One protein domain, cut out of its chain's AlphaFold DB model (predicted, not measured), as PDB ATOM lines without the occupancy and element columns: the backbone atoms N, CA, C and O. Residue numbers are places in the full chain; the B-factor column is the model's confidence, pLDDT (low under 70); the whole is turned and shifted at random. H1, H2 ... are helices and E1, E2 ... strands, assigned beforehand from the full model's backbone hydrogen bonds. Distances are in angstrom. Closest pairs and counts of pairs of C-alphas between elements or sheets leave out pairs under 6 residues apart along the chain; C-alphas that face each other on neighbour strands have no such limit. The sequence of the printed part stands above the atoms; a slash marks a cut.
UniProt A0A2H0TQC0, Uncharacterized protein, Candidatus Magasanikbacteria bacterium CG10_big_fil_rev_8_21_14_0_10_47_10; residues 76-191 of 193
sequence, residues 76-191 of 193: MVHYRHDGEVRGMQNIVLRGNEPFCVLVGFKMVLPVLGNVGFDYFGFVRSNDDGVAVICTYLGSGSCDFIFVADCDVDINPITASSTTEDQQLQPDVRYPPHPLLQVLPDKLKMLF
ATOM      1  N   MET A  76      17.976   6.332 -47.791       92.31
ATOM      2  CA  MET A  76      16.999   5.467 -47.128       92.31
ATOM      3  C   MET A  76      16.085   4.725 -48.096       92.31
ATOM      4  O   MET A  76      15.421   5.323 -48.939       92.31
ATOM      5  N   VAL A  77      15.928   3.429 -47.844       93.38
ATOM      6  CA  VAL A  77      14.906   2.579 -48.454       93.38
ATOM      7  C   VAL A  77      13.940   2.128 -47.366       93.38
ATOM      8  O   VAL A  77      14.348   1.670 -46.295       93.38
ATOM      9  N   HIS A  78      12.645   2.246 -47.640       93.94
ATOM     10  CA  HIS A  78      11.585   1.869 -46.713       93.94
ATOM     11  C   HIS A  78      10.876   0.606 -47.188       93.94
ATOM     12  O   HIS A  78      10.519   0.489 -48.358       93.94
ATOM     13  N   TYR A  79      10.602  -0.305 -46.257       95.00
ATOM     14  CA  TYR A  79       9.722  -1.445 -46.497       95.00
ATOM     15  C   TYR A  79       8.727  -1.587 -45.355       95.00
ATOM     16  O   TYR A  79       9.112  -1.748 -44.198       95.00
ATOM     17  N   ARG A  80       7.436  -1.549 -45.676       93.62
ATOM     18  CA  ARG A  80       6.369  -1.723 -44.696       93.62
ATOM     19  C   ARG A  80       5.851  -3.152 -44.746       93.62
ATOM     20  O   ARG A  80       5.341  -3.598 -45.765       93.62
ATOM     21  N   HIS A  81       5.944  -3.843 -43.618       90.31
ATOM     22  CA  HIS A  81       5.220  -5.083 -43.365       90.31
ATOM     23  C   HIS A  81       3.903  -4.745 -42.673       90.31
ATOM     24  O   HIS A  81       3.922  -4.009 -41.688       90.31
ATOM     25  N   ASP A  82       2.777  -5.294 -43.124       88.62
ATOM     26  CA  ASP A  82       1.463  -4.996 -42.535       88.62
ATOM     27  C   ASP A  82       1.034  -5.976 -41.427       88.62
ATOM     28  O   ASP A  82       0.115  -5.679 -40.663       88.62
ATOM     29  N   GLY A  83       1.752  -7.091 -41.240       83.75
ATOM     30  CA  GLY A  83       1.470  -8.061 -40.168       83.75
ATOM     31  C   GLY A  83       0.724  -9.327 -40.604       83.75
ATOM     32  O   GLY A  83       0.398 -10.162 -39.761       83.75
ATOM     33  N   GLU A  84       0.448  -9.487 -41.901       83.00
ATOM     34  CA  GLU A  84      -0.341 -10.611 -42.430       83.00
ATOM     35  C   GLU A  84       0.420 -11.944 -42.377       83.00
ATOM     36  O   GLU A  84      -0.146 -12.991 -42.060       83.00
ATOM     37  N   VAL A  85       1.727 -11.894 -42.639       81.31
ATOM     38  CA  VAL A  85       2.611 -13.063 -42.673       81.31
ATOM     39  C   VAL A  85       3.420 -13.146 -41.382       81.31
ATOM     40  O   VAL A  85       3.988 -12.152 -40.929       81.31
ATOM     41  N   ARG A  86       3.480 -14.346 -40.791       85.44
ATOM     42  CA  ARG A  86       4.252 -14.627 -39.574       85.44
ATOM     43  C   ARG A  86       5.346 -15.645 -39.852       85.44
ATOM     44  O   ARG A  86       5.074 -16.704 -40.410       85.44
ATOM     45  N   GLY A  87       6.550 -15.370 -39.364       90.75
ATOM     46  CA  GLY A  87       7.672 -16.302 -39.439       90.75
ATOM     47  C   GLY A  87       8.911 -15.689 -40.069       90.75
ATOM     48  O   GLY A  87       8.976 -14.491 -40.319       90.75
ATOM     49  N   MET A  88       9.907 -16.536 -40.311       94.31
ATOM     50  CA  MET A  88      11.093 -16.142 -41.066       94.31
ATOM     51  C   MET A  88      10.697 -15.932 -42.527       94.31
ATOM     52  O   MET A  88      10.164 -16.857 -43.137       94.31
ATOM     53  N   GLN A  89      10.938 -14.739 -43.054       95.56
ATOM     54  CA  GLN A  89      10.654 -14.364 -44.437       95.56
ATOM     55  C   GLN A  89      11.854 -13.620 -45.017       95.56
ATOM     56  O   GLN A  89      12.641 -13.011 -44.285       95.56
ATOM     57  N   ASN A  90      11.980 -13.683 -46.332       97.81
ATOM     58  CA  ASN A  90      12.960 -12.939 -47.092       97.81
ATOM     59  C   ASN A  90      12.413 -11.552 -47.427       97.81
ATOM     60  O   ASN A  90      11.367 -11.442 -48.062       97.81
ATOM     61  N   ILE A  91      13.159 -10.517 -47.052       97.50
ATOM     62  CA  ILE A  91      13.049  -9.183 -47.634       97.50
ATOM     63  C   ILE A  91      14.187  -9.048 -48.640       97.50
ATOM     64  O   ILE A  91      15.355  -9.246 -48.295       97.50
ATOM     65  N   VAL A  92      13.844  -8.727 -49.879       98.38
ATOM     66  CA  VAL A  92      14.784  -8.621 -50.990       98.38
ATOM     67  C   VAL A  92      14.928  -7.164 -51.377       98.38
ATOM     68  O   VAL A  92      13.937  -6.469 -51.595       98.38
ATOM     69  N   LEU A  93      16.174  -6.719 -51.467       98.50
ATOM     70  CA  LEU A  93      16.559  -5.399 -51.931       98.50
ATOM     71  C   LEU A  93      17.147  -5.538 -53.331       98.50
ATOM     72  O   LEU A  93      18.020  -6.378 -53.549       98.50
ATOM     73  N   ARG A  94      16.659  -4.732 -54.272       98.38
ATOM     74  CA  ARG A  94      17.084  -4.748 -55.675       98.38
ATOM     75  C   ARG A  94      17.459  -3.351 -56.124       98.38
ATOM     76  O   ARG A  94      16.603  -2.469 -56.075       98.38
ATOM     77  N   GLY A  95      18.703  -3.188 -56.552       97.44
ATOM     78  CA  GLY A  95      19.267  -1.977 -57.143       97.44
ATOM     79  C   GLY A  95      19.781  -2.241 -58.558       97.44
ATOM     80  O   GLY A  95      19.809  -3.383 -59.010       97.44
ATOM     81  N   ASN A  96      20.186  -1.180 -59.253       97.19
ATOM     82  CA  ASN A  96      20.774  -1.269 -60.594       97.19
ATOM     83  C   ASN A  96      22.281  -1.571 -60.557       97.19
ATOM     84  O   ASN A  96      22.823  -2.117 -61.513       97.19
ATOM     85  N   GLU A  97      22.948  -1.200 -59.465       97.06
ATOM     86  CA  GLU A  97      24.370  -1.445 -59.219       97.06
ATOM     87  C   GLU A  97      24.577  -2.090 -57.842       97.06
ATOM     88  O   GLU A  97      23.717  -1.925 -56.968       97.06
ATOM     89  N   PRO A  98      25.709  -2.784 -57.608       97.88
ATOM     90  CA  PRO A  98      26.025  -3.340 -56.299       97.88
ATOM     91  C   PRO A  98      26.067  -2.283 -55.185       97.88
ATOM     92  O   PRO A  98      26.622  -1.201 -55.362       97.88
ATOM     93  N   PHE A  99      25.522  -2.618 -54.017       97.50
ATOM     94  CA  PHE A  99      25.407  -1.728 -52.859       97.50
ATOM     95  C   PHE A  99      25.592  -2.478 -51.533       97.50
ATOM     96  O   PHE A  99      25.519  -3.709 -51.452       97.50
ATOM     97  N   CYS A 100      25.778  -1.727 -50.451       97.69
ATOM     98  CA  CYS A 100      25.656  -2.220 -49.083       97.69
ATOM     99  C   CYS A 100      24.545  -1.465 -48.356       97.69
ATOM    100  O   CYS A 100      24.384  -0.262 -48.534       97.69
ATOM    101  N   VAL A 101      23.810  -2.146 -47.476       96.88
ATOM    102  CA  VAL A 101      22.843  -1.488 -46.590       96.88
ATOM    103  C   VAL A 101      23.053  -1.860 -45.130       96.88
ATOM    104  O   VAL A 101      23.362  -3.006 -44.792       96.88
ATOM    105  N   LEU A 102      22.805  -0.898 -44.246       96.06
ATOM    106  CA  LEU A 102      22.505  -1.157 -42.842       96.06
ATOM    107  C   LEU A 102      21.035  -1.537 -42.706       96.06
ATOM    108  O   LEU A 102      20.159  -0.840 -43.215       96.06
ATOM    109  N   VAL A 103      20.771  -2.627 -41.993       95.38
ATOM    110  CA  VAL A 103      19.433  -3.182 -41.790       95.38
ATOM    111  C   VAL A 103      18.910  -2.738 -40.434       95.38
ATOM    112  O   VAL A 103      19.524  -3.019 -39.400       95.38
ATOM    113  N   GLY A 104      17.763  -2.068 -40.434       92.69
ATOM    114  CA  GLY A 104      17.096  -1.645 -39.217       92.69
ATOM    115  C   GLY A 104      15.580  -1.659 -39.321       92.69
ATOM    116  O   GLY A 104      14.988  -1.993 -40.350       92.69
ATOM    117  N   PHE A 105      14.934  -1.302 -38.220       89.69
ATOM    118  CA  PHE A 105      13.492  -1.112 -38.160       89.69
ATOM    119  C   PHE A 105      13.143   0.130 -37.352       89.69
ATOM    120  O   PHE A 105      13.894   0.592 -36.488       89.69
ATOM    121  N   LYS A 106      11.977   0.689 -37.647       86.62
ATOM    122  CA  LYS A 106      11.435   1.843 -36.948       86.62
ATOM    123  C   LYS A 106      10.859   1.417 -35.607       86.62
ATOM    124  O   LYS A 106       9.915   0.633 -35.530       86.62
ATOM    125  N   MET A 107      11.396   2.000 -34.548       79.88
ATOM    126  CA  MET A 107      10.865   1.896 -33.202       79.88
ATOM    127  C   MET A 107       9.992   3.103 -32.899       79.88
ATOM    128  O   MET A 107      10.443   4.245 -32.950       79.88
ATOM    129  N   VAL A 108       8.743   2.843 -32.532       73.19
ATOM    130  CA  VAL A 108       7.860   3.858 -31.957       73.19
ATOM    131  C   VAL A 108       7.757   3.562 -30.471       73.19
ATOM    132  O   VAL A 108       7.376   2.452 -30.102       73.19
ATOM    133  N   LEU A 109       8.107   4.531 -29.624       67.25
ATOM    134  CA  LEU A 109       7.997   4.414 -28.172       67.25
ATOM    135  C   LEU A 109       6.771   5.198 -27.676       67.25
ATOM    136  O   LEU A 109       6.846   6.416 -27.499       67.25
ATOM    137  N   PRO A 110       5.644   4.504 -27.406       58.81
ATOM    138  CA  PRO A 110       4.348   5.088 -27.054       58.81
ATOM    139  C   PRO A 110       4.378   6.175 -25.989       58.81
ATOM    140  O   PRO A 110       3.709   7.193 -26.104       58.81
ATOM    141  N   VAL A 111       5.134   5.926 -24.922       62.41
ATOM    142  CA  VAL A 111       5.056   6.705 -23.683       62.41
ATOM    143  C   VAL A 111       5.698   8.084 -23.846       62.41
ATOM    144  O   VAL A 111       5.408   8.989 -23.073       62.41
ATOM    145  N   LEU A 112       6.560   8.249 -24.851       59.59
ATOM    146  CA  LEU A 112       7.388   9.440 -25.023       59.59
ATOM    147  C   LEU A 112       7.163  10.144 -26.364       59.59
ATOM    148  O   LEU A 112       7.707  11.220 -26.564       59.59
ATOM    149  N   GLY A 113       6.369   9.566 -27.274       63.47
ATOM    150  CA  GLY A 113       6.109  10.150 -28.595       63.47
ATOM    151  C   GLY A 113       7.316  10.147 -29.541       63.47
ATOM    152  O   GLY A 113       7.213  10.668 -30.648       63.47
ATOM    153  N   ASN A 114       8.439   9.546 -29.136       66.75
ATOM    154  CA  ASN A 114       9.656   9.510 -29.937       66.75
ATOM    155  C   ASN A 114       9.630   8.347 -30.933       66.75
ATOM    156  O   ASN A 114       9.181   7.232 -30.634       66.75
ATOM    157  N   VAL A 115      10.161   8.631 -32.119       71.94
ATOM    158  CA  VAL A 115      10.395   7.673 -33.196       71.94
ATOM    159  C   VAL A 115      11.903   7.537 -33.352       71.94
ATOM    160  O   VAL A 115      12.585   8.530 -33.574       71.94
ATOM    161  N   GLY A 116      12.414   6.316 -33.233       78.38
ATOM    162  CA  GLY A 116      13.822   5.989 -33.440       78.38
ATOM    163  C   GLY A 116      13.992   4.872 -34.462       78.38
ATOM    164  O   GLY A 116      13.023   4.224 -34.861       78.38
ATOM    165  N   PHE A 117      15.233   4.622 -34.861       85.19
ATOM    166  CA  PHE A 117      15.602   3.489 -35.708       85.19
ATOM    167  C   PHE A 117      16.560   2.578 -34.948       85.19
ATOM    168  O   PHE A 117      17.515   3.065 -34.347       85.19
ATOM    169  N   ASP A 118      16.295   1.276 -34.969       85.81
ATOM    170  CA  ASP A 118      17.160   0.258 -34.376       85.81
ATOM    171  C   ASP A 118      17.817  -0.556 -35.489       85.81
ATOM    172  O   ASP A 118      17.131  -1.247 -36.248       85.81
ATOM    173  N   TYR A 119      19.136  -0.425 -35.613       89.31
ATOM    174  CA  TYR A 119      19.938  -1.121 -36.614       89.31
ATOM    175  C   TYR A 119      20.546  -2.369 -35.999       89.31
ATOM    176  O   TYR A 119      21.279  -2.296 -35.016       89.31
ATOM    177  N   PHE A 120      20.277  -3.515 -36.614       90.00
ATOM    178  CA  PHE A 120      20.649  -4.821 -36.072       90.00
ATOM    179  C   PHE A 120      21.502  -5.653 -37.033       90.00
ATOM    180  O   PHE A 120      21.901  -6.768 -36.693       90.00
ATOM    181  N   GLY A 121      21.796  -5.136 -38.227       93.81
ATOM    182  CA  GLY A 121      22.560  -5.876 -39.221       93.81
ATOM    183  C   GLY A 121      23.069  -5.032 -40.380       93.81
ATOM    184  O   GLY A 121      22.839  -3.826 -40.456       93.81
ATOM    185  N   PHE A 122      23.762  -5.700 -41.292       96.69
ATOM    186  CA  PHE A 122      24.203  -5.168 -42.573       96.69
ATOM    187  C   PHE A 122      24.182  -6.280 -43.627       96.69
ATOM    188  O   PHE A 122      24.521  -7.428 -43.327       96.69
ATOM    189  N   VAL A 123      23.841  -5.946 -44.867       97.94
ATOM    190  CA  VAL A 123      23.942  -6.871 -46.002       97.94
ATOM    191  C   VAL A 123      24.597  -6.162 -47.179       97.94
ATOM    192  O   VAL A 123      24.452  -4.951 -47.346       97.94
ATOM    193  N   ARG A 124      25.342  -6.921 -47.977       98.38
ATOM    194  CA  ARG A 124      25.919  -6.476 -49.244       98.38
ATOM    195  C   ARG A 124      25.205  -7.209 -50.369       98.38
ATOM    196  O   ARG A 124      24.987  -8.411 -50.240       98.38
ATOM    197  N   SER A 125      24.847  -6.497 -51.429       98.25
ATOM    198  CA  SER A 125      24.274  -7.120 -52.616       98.25
ATOM    199  C   SER A 125      25.319  -7.936 -53.373       98.25
ATOM    200  O   SER A 125      26.524  -7.692 -53.277       98.25
ATOM    201  N   ASN A 126      24.854  -8.882 -54.175       97.94
ATOM    202  CA  ASN A 126      25.683  -9.533 -55.179       97.94
ATOM    203  C   ASN A 126      26.008  -8.579 -56.352       97.94
ATOM    204  O   ASN A 126      25.608  -7.408 -56.360       97.94
ATOM    205  N   ASP A 127      26.726  -9.107 -57.348       97.88
ATOM    206  CA  ASP A 127      27.138  -8.372 -58.552       97.88
ATOM    207  C   ASP A 127      25.949  -7.923 -59.425       97.88
ATOM    208  O   ASP A 127      26.072  -6.960 -60.176       97.88
ATOM    209  N   ASP A 128      24.788  -8.569 -59.278       97.50
ATOM    210  CA  ASP A 128      23.540  -8.222 -59.970       97.50
ATOM    211  C   ASP A 128      22.711  -7.163 -59.213       97.50
ATOM    212  O   ASP A 128      21.565  -6.898 -59.576       97.50
ATOM    213  N   GLY A 129      23.239  -6.587 -58.125       97.62
ATOM    214  CA  GLY A 129      22.523  -5.587 -57.329       97.62
ATOM    215  C   GLY A 129      21.368  -6.167 -56.503       97.62
ATOM    216  O   GLY A 129      20.410  -5.460 -56.198       97.62
ATOM    217  N   VAL A 130      21.426  -7.448 -56.127       98.38
ATOM    218  CA  VAL A 130      20.406  -8.111 -55.298       98.38
ATOM    219  C   VAL A 130      20.971  -8.464 -53.925       98.38
ATOM    220  O   VAL A 130      22.022  -9.091 -53.826       98.38
ATOM    221  N   ALA A 131      20.259  -8.087 -52.862       98.44
ATOM    222  CA  ALA A 131      20.541  -8.503 -51.490       98.44
ATOM    223  C   ALA A 131      19.298  -9.141 -50.858       98.44
ATOM    224  O   ALA A 131      18.211  -8.562 -50.884       98.44
ATOM    225  N   VAL A 132      19.449 -10.317 -50.256       98.44
ATOM    226  CA  VAL A 132      18.363 -11.105 -49.667       98.44
ATOM    227  C   VAL A 132      18.587 -11.252 -48.166       98.44
ATOM    228  O   VAL A 132      19.521 -11.909 -47.701       98.44
ATOM    229  N   ILE A 133      17.682 -10.672 -47.385       97.88
ATOM    230  CA  ILE A 133      17.712 -10.718 -45.924       97.88
ATOM    231  C   ILE A 133      16.610 -11.649 -45.440       97.88
ATOM    232  O   ILE A 133      15.437 -11.375 -45.663       97.88
ATOM    233  N   CYS A 134      16.952 -12.693 -44.688       97.25
ATOM    234  CA  CYS A 134      15.963 -13.506 -43.984       97.25
ATOM    235  C   CYS A 134      15.812 -13.018 -42.539       97.25
ATOM    236  O   CYS A 134      16.740 -13.136 -41.736       97.25
ATOM    237  N   THR A 135      14.642 -12.491 -42.186       94.88
ATOM    238  CA  THR A 135      14.338 -12.019 -40.826       94.88
ATOM    239  C   THR A 135      12.937 -12.438 -40.393       94.88
ATOM    240  O   THR A 135      12.122 -12.879 -41.201       94.88
ATOM    241  N   TYR A 136      12.657 -12.348 -39.097       91.62
ATOM    242  CA  TYR A 136      11.343 -12.681 -38.564       91.62
ATOM    243  C   TYR A 136      10.362 -11.528 -38.770       91.62
ATOM    244  O   TYR A 136      10.542 -10.442 -38.216       91.62
ATOM    245  N   LEU A 137       9.285 -11.800 -39.498       89.38
ATOM    246  CA  LEU A 137       8.133 -10.919 -39.613       89.38
ATOM    247  C   LEU A 137       7.080 -11.347 -38.589       89.38
ATOM    248  O   LEU A 137       6.612 -12.488 -38.578       89.38
ATOM    249  N   GLY A 138       6.768 -10.435 -37.668       83.12
ATOM    250  CA  GLY A 138       5.760 -10.640 -36.635       83.12
ATOM    251  C   GLY A 138       4.339 -10.406 -37.142       83.12
ATOM    252  O   GLY A 138       4.108 -10.014 -38.281       83.12
ATOM    253  N   SER A 139       3.364 -10.607 -36.257       79.31
ATOM    254  CA  SER A 139       1.954 -10.306 -36.534       79.31
ATOM    255  C   SER A 139       1.633  -8.820 -36.589       79.31
ATOM    256  O   SER A 139       0.574  -8.420 -37.060       79.31
ATOM    257  N   GLY A 140       2.516  -8.001 -36.028       80.31
ATOM    258  CA  GLY A 140       2.374  -6.564 -36.043       80.31
ATOM    259  C   GLY A 140       2.974  -5.980 -37.314       80.31
ATOM    260  O   GLY A 140       4.096  -6.318 -37.683       80.31
ATOM    261  N   SER A 141       2.254  -5.039 -37.924       85.00
ATOM    262  CA  SER A 141       2.857  -4.098 -38.862       85.00
ATOM    263  C   SER A 141       4.152  -3.478 -38.322       85.00
ATOM    264  O   SER A 141       4.189  -3.038 -37.169       85.00
ATOM    265  N   CYS A 142       5.177  -3.404 -39.164       87.06
ATOM    266  CA  CYS A 142       6.483  -2.842 -38.847       87.06
ATOM    267  C   CYS A 142       7.073  -2.167 -40.088       87.06
ATOM    268  O   CYS A 142       6.962  -2.702 -41.189       87.06
ATOM    269  N   ASP A 143       7.744  -1.032 -39.896       90.62
ATOM    270  CA  ASP A 143       8.512  -0.377 -40.952       90.62
ATOM    271  C   ASP A 143       9.982  -0.794 -40.825       90.62
ATOM    272  O   ASP A 143      10.650  -0.470 -39.841       90.62
ATOM    273  N   PHE A 144      10.490  -1.517 -41.816       93.31
ATOM    274  CA  PHE A 144      11.916  -1.746 -41.999       93.31
ATOM    275  C   PHE A 144      12.540  -0.544 -42.700       93.31
ATOM    276  O   PHE A 144      11.950   0.048 -43.608       93.31
ATOM    277  N   ILE A 145      13.740  -0.194 -42.251       93.56
ATOM    278  CA  ILE A 145      14.524   0.923 -42.762       93.56
ATOM    279  C   ILE A 145      15.880   0.371 -43.165       93.56
ATOM    280  O   ILE A 145      16.574  -0.233 -42.343       93.56
ATOM    281  N   PHE A 146      16.265   0.610 -44.409       95.38
ATOM    282  CA  PHE A 146      17.582   0.261 -44.915       95.38
ATOM    283  C   PHE A 146      18.326   1.545 -45.252       95.38
ATOM    284  O   PHE A 146      17.768   2.416 -45.911       95.38
ATOM    285  N   VAL A 147      19.561   1.680 -44.773       95.06
ATOM    286  CA  VAL A 147      20.419   2.827 -45.106       95.06
ATOM    287  C   VAL A 147      21.504   2.336 -46.042       95.06
ATOM    288  O   VAL A 147      22.368   1.572 -45.612       95.06
ATOM    289  N   ALA A 148      21.421   2.740 -47.304       95.62
ATOM    290  CA  ALA A 148      22.375   2.395 -48.342       95.62
ATOM    291  C   ALA A 148      23.673   3.203 -48.220       95.62
ATOM    292  O   ALA A 148      23.698   4.308 -47.676       95.62
ATOM    293  N   ASP A 149      24.762   2.642 -48.739       94.81
ATOM    294  CA  ASP A 149      26.038   3.335 -48.934       94.81
ATOM    295  C   ASP A 149      26.086   4.158 -50.233       94.81
ATOM    296  O   ASP A 149      27.077   4.838 -50.499       94.81
ATOM    297  N   CYS A 150      25.002   4.138 -51.011       92.38
ATOM    298  CA  CYS A 150      24.822   4.903 -52.234       92.38
ATOM    299  C   CYS A 150      23.562   5.775 -52.181       92.38
ATOM    300  O   CYS A 150      22.612   5.495 -51.448       92.38
ATOM    301  N   ASP A 151      23.552   6.822 -53.003       92.00
ATOM    302  CA  ASP A 151      22.378   7.663 -53.222       92.00
ATOM    303  C   ASP A 151      21.297   6.871 -53.977       92.00
ATOM    304  O   ASP A 151      21.539   6.388 -55.086       92.00
ATOM    305  N   VAL A 152      20.118   6.723 -53.368       92.12
ATOM    306  CA  VAL A 152      18.984   5.958 -53.910       92.12
ATOM    307  C   VAL A 152      18.358   6.674 -55.112       92.12
ATOM    308  O   VAL A 152      17.750   6.020 -55.954       92.12
ATOM    309  N   ASP A 153      18.551   7.987 -55.267       90.69
ATOM    310  CA  ASP A 153      18.102   8.698 -56.469       90.69
ATOM    311  C   ASP A 153      18.987   8.364 -57.687       90.69
ATOM    312  O   ASP A 153      18.525   8.423 -58.829       90.69
ATOM    313  N   ILE A 154      20.251   7.977 -57.456       93.38
ATOM    314  CA  ILE A 154      21.214   7.585 -58.502       93.38
ATOM    315  C   ILE A 154      21.166   6.074 -58.759       93.38
ATOM    316  O   ILE A 154      21.127   5.647 -59.914       93.38
ATOM    317  N   ASN A 155      21.139   5.267 -57.696       94.69
ATOM    318  CA  ASN A 155      20.963   3.817 -57.743       94.69
ATOM    319  C   ASN A 155      19.646   3.444 -57.040       94.69
ATOM    320  O   ASN A 155      19.665   3.135 -55.848       94.69
ATOM    321  N   PRO A 156      18.494   3.481 -57.743       95.12
ATOM    322  CA  PRO A 156      17.198   3.161 -57.156       95.12
ATOM    323  C   PRO A 156      17.164   1.756 -56.569       95.12
ATOM    324  O   PRO A 156      17.191   0.768 -57.300       95.12
ATOM    325  N   ILE A 157      17.058   1.676 -55.244       97.00
ATOM    326  CA  ILE A 157      16.904   0.424 -54.511       97.00
ATOM    327  C   ILE A 157      15.438   0.260 -54.114       97.00
ATOM    328  O   ILE A 157      14.843   1.111 -53.452       97.00
ATOM    329  N   THR A 158      14.862  -0.876 -54.489       97.25
ATOM    330  CA  THR A 158      13.498  -1.275 -54.130       97.25
ATOM    331  C   THR A 158      13.524  -2.440 -53.154       97.25
ATOM    332  O   THR A 158      14.380  -3.315 -53.251       97.25
ATOM    333  N   ALA A 159      12.586  -2.449 -52.209       97.56
ATOM    334  CA  ALA A 159      12.448  -3.501 -51.209       97.56
ATOM    335  C   ALA A 159      11.121  -4.247 -51.390       97.56
ATOM    336  O   ALA A 159      10.069  -3.617 -51.516       97.56
ATOM    337  N   SER A 160      11.154  -5.578 -51.366       97.19
ATOM    338  CA  SER A 160       9.960  -6.418 -51.491       97.19
ATOM    339  C   SER A 160      10.060  -7.708 -50.675       97.19
ATOM    340  O   SER A 160      11.132  -8.101 -50.227       97.19
ATOM    341  N   SER A 161       8.918  -8.363 -50.468       96.19
ATOM    342  CA  SER A 161       8.820  -9.698 -49.864       96.19
ATOM    343  C   SER A 161       7.636 -10.441 -50.488       96.19
ATOM    344  O   SER A 161       6.606 -10.652 -49.847       96.19
ATOM    345  N   THR A 162       7.746 -10.792 -51.768       95.56
ATOM    346  CA  THR A 162       6.721 -11.552 -52.503       95.56
ATOM    347  C   THR A 162       6.872 -13.065 -52.311       95.56
ATOM    348  O   THR A 162       7.803 -13.536 -51.655       95.56
ATOM    349  N   THR A 163       5.960 -13.854 -52.891       95.06
ATOM    350  CA  THR A 163       6.044 -15.327 -52.906       95.06
ATOM    351  C   THR A 163       7.297 -15.821 -53.637       95.06
ATOM    352  O   THR A 163       7.930 -16.783 -53.200       95.06
ATOM    353  N   GLU A 164       7.674 -15.154 -54.728       97.12
ATOM    354  CA  GLU A 164       8.885 -15.439 -55.502       97.12
ATOM    355  C   GLU A 164      10.145 -15.122 -54.688       97.12
ATOM    356  O   GLU A 164      11.082 -15.918 -54.673       97.12
ATOM    357  N   ASP A 165      10.139 -14.017 -53.934       97.44
ATOM    358  CA  ASP A 165      11.243 -13.627 -53.046       97.44
ATOM    359  C   ASP A 165      11.553 -14.697 -51.985       97.44
ATOM    360  O   ASP A 165      12.707 -14.880 -51.586       97.44
ATOM    361  N   GLN A 166      10.540 -15.459 -51.556       97.00
ATOM    362  CA  GLN A 166      10.717 -16.531 -50.570       97.00
ATOM    363  C   GLN A 166      11.465 -17.752 -51.121       97.00
ATOM    364  O   GLN A 166      11.907 -18.592 -50.341       97.00
ATOM    365  N   GLN A 167      11.615 -17.865 -52.445       97.50
ATOM    366  CA  GLN A 167      12.379 -18.948 -53.074       97.50
ATOM    367  C   GLN A 167      13.877 -18.633 -53.166       97.50
ATOM    368  O   GLN A 167      14.675 -19.525 -53.457       97.50
ATOM    369  N   LEU A 168      14.272 -17.378 -52.929       97.44
ATOM    370  CA  LEU A 168      15.668 -16.965 -52.996       97.44
ATOM    371  C   LEU A 168      16.456 -17.456 -51.777       97.44
ATOM    372  O   LEU A 168      15.957 -17.499 -50.648       97.44
ATOM    373  N   GLN A 169      17.723 -17.797 -52.003       97.50
ATOM    374  CA  GLN A 169      18.648 -18.092 -50.917       97.50
ATOM    375  C   GLN A 169      19.010 -16.785 -50.194       97.50
ATOM    376  O   GLN A 169      19.403 -15.830 -50.857       97.50
ATOM    377  N   PRO A 170      18.894 -16.720 -48.857       97.75
ATOM    378  CA  PRO A 170      19.265 -15.521 -48.124       97.75
ATOM    379  C   PRO A 170      20.780 -15.370 -48.003       97.75
ATOM    380  O   PRO A 170      21.463 -16.320 -47.612       97.75
ATOM    381  N   ASP A 171      21.272 -14.157 -48.248       97.94
ATOM    382  CA  ASP A 171      22.672 -13.776 -48.030       97.94
ATOM    383  C   ASP A 171      22.983 -13.689 -46.536       97.94
ATOM    384  O   ASP A 171      24.045 -14.094 -46.062       97.94
ATOM    385  N   VAL A 172      22.016 -13.181 -45.768       97.44
ATOM    386  CA  VAL A 172      22.099 -13.066 -44.312       97.44
ATOM    387  C   VAL A 172      20.805 -13.523 -43.659       97.44
ATOM    388  O   VAL A 172      19.703 -13.323 -44.172       97.44
ATOM    389  N   ARG A 173      20.934 -14.130 -42.478       97.25
ATOM    390  CA  ARG A 173      19.801 -14.517 -41.639       97.25
ATOM    391  C   ARG A 173      19.937 -13.869 -40.272       97.25
ATOM    392  O   ARG A 173      20.870 -14.184 -39.535       97.25
ATOM    393  N   TYR A 174      18.982 -13.018 -39.922       94.12
ATOM    394  CA  TYR A 174      18.919 -12.411 -38.600       94.12
ATOM    395  C   TYR A 174      17.941 -13.165 -37.710       94.12
ATOM    396  O   TYR A 174      16.854 -13.535 -38.162       94.12
ATOM    397  N   PRO A 175      18.305 -13.423 -36.444       89.31
ATOM    398  CA  PRO A 175      17.371 -14.011 -35.508       89.31
ATOM    399  C   PRO A 175      16.193 -13.054 -35.279       89.31
ATOM    400  O   PRO A 175      16.317 -11.844 -35.490       89.31
ATOM    401  N   PRO A 176      15.052 -13.574 -34.809       83.12
ATOM    402  CA  PRO A 176      13.934 -12.727 -34.444       83.12
ATOM    403  C   PRO A 176      14.342 -11.624 -33.464       83.12
ATOM    404  O   PRO A 176      14.913 -11.904 -32.407       83.12
ATOM    405  N   HIS A 177      14.018 -10.375 -33.796       74.50
ATOM    406  CA  HIS A 177      14.296  -9.261 -32.902       74.50
ATOM    407  C   HIS A 177      13.288  -9.268 -31.740       74.50
ATOM    408  O   HIS A 177      12.079  -9.278 -32.004       74.50
ATOM    409  N   PRO A 178      13.720  -9.219 -30.464       70.38
ATOM    410  CA  PRO A 178      12.813  -9.284 -29.315       70.38
ATOM    411  C   PRO A 178      11.696  -8.234 -29.365       70.38
ATOM    412  O   PRO A 178      10.556  -8.516 -29.011       70.38
ATOM    413  N   LEU A 179      11.988  -7.037 -29.877       66.31
ATOM    414  CA  LEU A 179      10.997  -5.961 -29.986       66.31
ATOM    415  C   LEU A 179       9.960  -6.197 -31.096       66.31
ATOM    416  O   LEU A 179       8.816  -5.774 -30.950       66.31
ATOM    417  N   LEU A 180      10.310  -6.935 -32.154       59.69
ATOM    418  CA  LEU A 180       9.377  -7.300 -33.229       59.69
ATOM    419  C   LEU A 180       8.413  -8.419 -32.814       59.69
ATOM    420  O   LEU A 180       7.353  -8.584 -33.415       59.69
ATOM    421  N   GLN A 181       8.755  -9.176 -31.769       58.12
ATOM    422  CA  GLN A 181       7.888 -10.213 -31.205       58.12
ATOM    423  C   GLN A 181       6.899  -9.675 -30.163       58.12
ATOM    424  O   GLN A 181       5.865 -10.296 -29.919       58.12
ATOM    425  N   VAL A 182       7.228  -8.552 -29.516       54.81
ATOM    426  CA  VAL A 182       6.631  -8.140 -28.234       54.81
ATOM    427  C   VAL A 182       5.738  -6.904 -28.354       54.81
ATOM    428  O   VAL A 182       5.253  -6.430 -27.337       54.81
ATOM    429  N   LEU A 183       5.442  -6.377 -29.547       53.31
ATOM    430  CA  LEU A 183       4.391  -5.358 -29.681       53.31
ATOM    431  C   LEU A 183       3.012  -6.034 -29.795       53.31
ATOM    432  O   LEU A 183       2.620  -6.427 -30.894       53.31
ATOM    433  N   PRO A 184       2.244  -6.193 -28.693       53.34
ATOM    434  CA  PRO A 184       0.887  -6.696 -28.786       53.34
ATOM    435  C   PRO A 184       0.039  -5.717 -29.594       53.34
ATOM    436  O   PRO A 184       0.090  -4.503 -29.377       53.34
ATOM    437  N   ASP A 185      -0.848  -6.258 -30.425       55.78
ATOM    438  CA  ASP A 185      -1.855  -5.497 -31.175       55.78
ATOM    439  C   ASP A 185      -2.687  -4.558 -30.276       55.78
ATOM    440  O   ASP A 185      -3.215  -3.544 -30.728       55.78
ATOM    441  N   LYS A 186      -2.745  -4.827 -28.964       47.31
ATOM    442  CA  LYS A 186      -3.401  -3.968 -27.967       47.31
ATOM    443  C   LYS A 186      -2.780  -2.579 -27.811       47.31
ATOM    444  O   LYS A 186      -3.510  -1.666 -27.442       47.31
ATOM    445  N   LEU A 187      -1.490  -2.388 -28.105       52.78
ATOM    446  CA  LEU A 187      -0.905  -1.044 -28.114       52.78
ATOM    447  C   LEU A 187      -1.407  -0.228 -29.315       52.78
ATOM    448  O   LEU A 187      -1.562   0.977 -29.173       52.78
ATOM    449  N   LYS A 188      -1.786  -0.858 -30.439       50.03
ATOM    450  CA  LYS A 188      -2.302  -0.172 -31.643       50.03
ATOM    451  C   LYS A 188      -3.667   0.494 -31.448       50.03
ATOM    452  O   LYS A 188      -3.932   1.519 -32.067       50.03
ATOM    453  N   MET A 189      -4.513  -0.022 -30.550       43.06
ATOM    454  CA  MET A 189      -5.819   0.594 -30.245       43.06
ATOM    455  C   MET A 189      -5.710   1.979 -29.591       43.06
ATOM    456  O   MET A 189      -6.688   2.721 -29.575       43.06
ATOM    457  N   LEU A 190      -4.535   2.351 -29.076       43.41
ATOM    458  CA  LEU A 190      -4.283   3.691 -28.543       43.41
ATOM    459  C   LEU A 190      -3.846   4.702 -29.620       43.41
ATOM    460  O   LEU A 190      -3.701   5.876 -29.295       43.41
ATOM    461  N   PHE A 191      -3.676   4.280 -30.882       51.91
ATOM    462  CA  PHE A 191      -3.071   5.090 -31.953       51.91
ATOM    463  C   PHE A 191      -3.966   5.349 -33.176       51.91
ATOM    464  O   PHE A 191      -3.507   5.967 -34.128       51.91
TER     465      PHE A 191
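Overview. This is residues 76 to 191 of the 193 residues of an uncharacterized protein of Candidatus Magasanikbacteria bacterium CG10_big_fil_rev_8_21_14_0_10_47_10 (UniProt A0A2H0TQC0). Two antiparallel sheets lie face to face as a sandwich, the strongly twisted E1 E6 E3 E4 and the smaller E5 E2 E7, with their strands crossed at 41 degrees. Their edges come close where E1 meets E7 and where E4 meets E5; a long tail then runs past E5 to two tiny helices, H1 and H2. The printed part has 116 residues, with seven named strands, E1 to E7, followed by H1 and H2, and its class is mostly strand. It is compact, with a radius of gyration of the C-alphas of 14.4 A, yet elongated, spanning 44 by 28 by 19 A.

Arrangement. Start at edge strand E1, residues 76 to 81, antiparallel to E6, residues 142 to 148, at 158 degrees; look for N 79 and O 144, 3.0 A apart. E6 is antiparallel to E3, residues 100 to 109, with N 104 and O 145 at 2.9 A. E3 forms a hairpin with E4, residues 114 to 124, where N 107 and O 116 are 2.8 A apart; E4 bends by 56 degrees at residue 121. In the other sheet, E2, residues 87 to 94, is the inner strand. Its antiparallel neighbours are E5, residues 130 to 137, with N 91 and O 133 at 2.8 A, and E7, residues 158 to 160, with N 92 and O 160 at 2.8 A. Between the sheets, the closest C-alphas of E1 and E7 are those of Tyr 79 and Ala 159, 5.8 A apart; those of E4 and E5 are Arg 124 and Ala 131, 6.2 A apart. Residues 133 to 134 of E5 pair, parallel, with residues 172 to 173. H1, residues 178 to 181, only grazes both sheets; its closest C-alpha to E5 is that of Leu 180, 7.4 A from that of Leu 137. H2, residues 185 to 188, is apart from H1 and from the seven strands. H1 and H2 are too short for any O i to N i+4 pair; each has its 1 O i to N i+3 pair within range.

Along the chain. Find C-alpha 76 at (16.999, 5.467, -47.128), where E1 begins; it runs 16.3 A. E2 measures 22.0 A, E3 28.2 A, E4 29.9 A, E5 20.1 A and E6 19.2 A. E4 ends at C-alpha 124, (25.919, -6.476, -49.244), and H2 at C-alpha 188, (-2.302, -0.172, -31.643).

Size, cuts and confidence. The two C-alphas farthest apart, those of Asp 127 and Leu 190, are 45.1 A apart. The printed part has no cut, and the link from E7 to H1, 17 residues, is long. Mean pLDDT of the printed part is 86.6; look for values under 70 at residues 109 to 114 and 179 to 191.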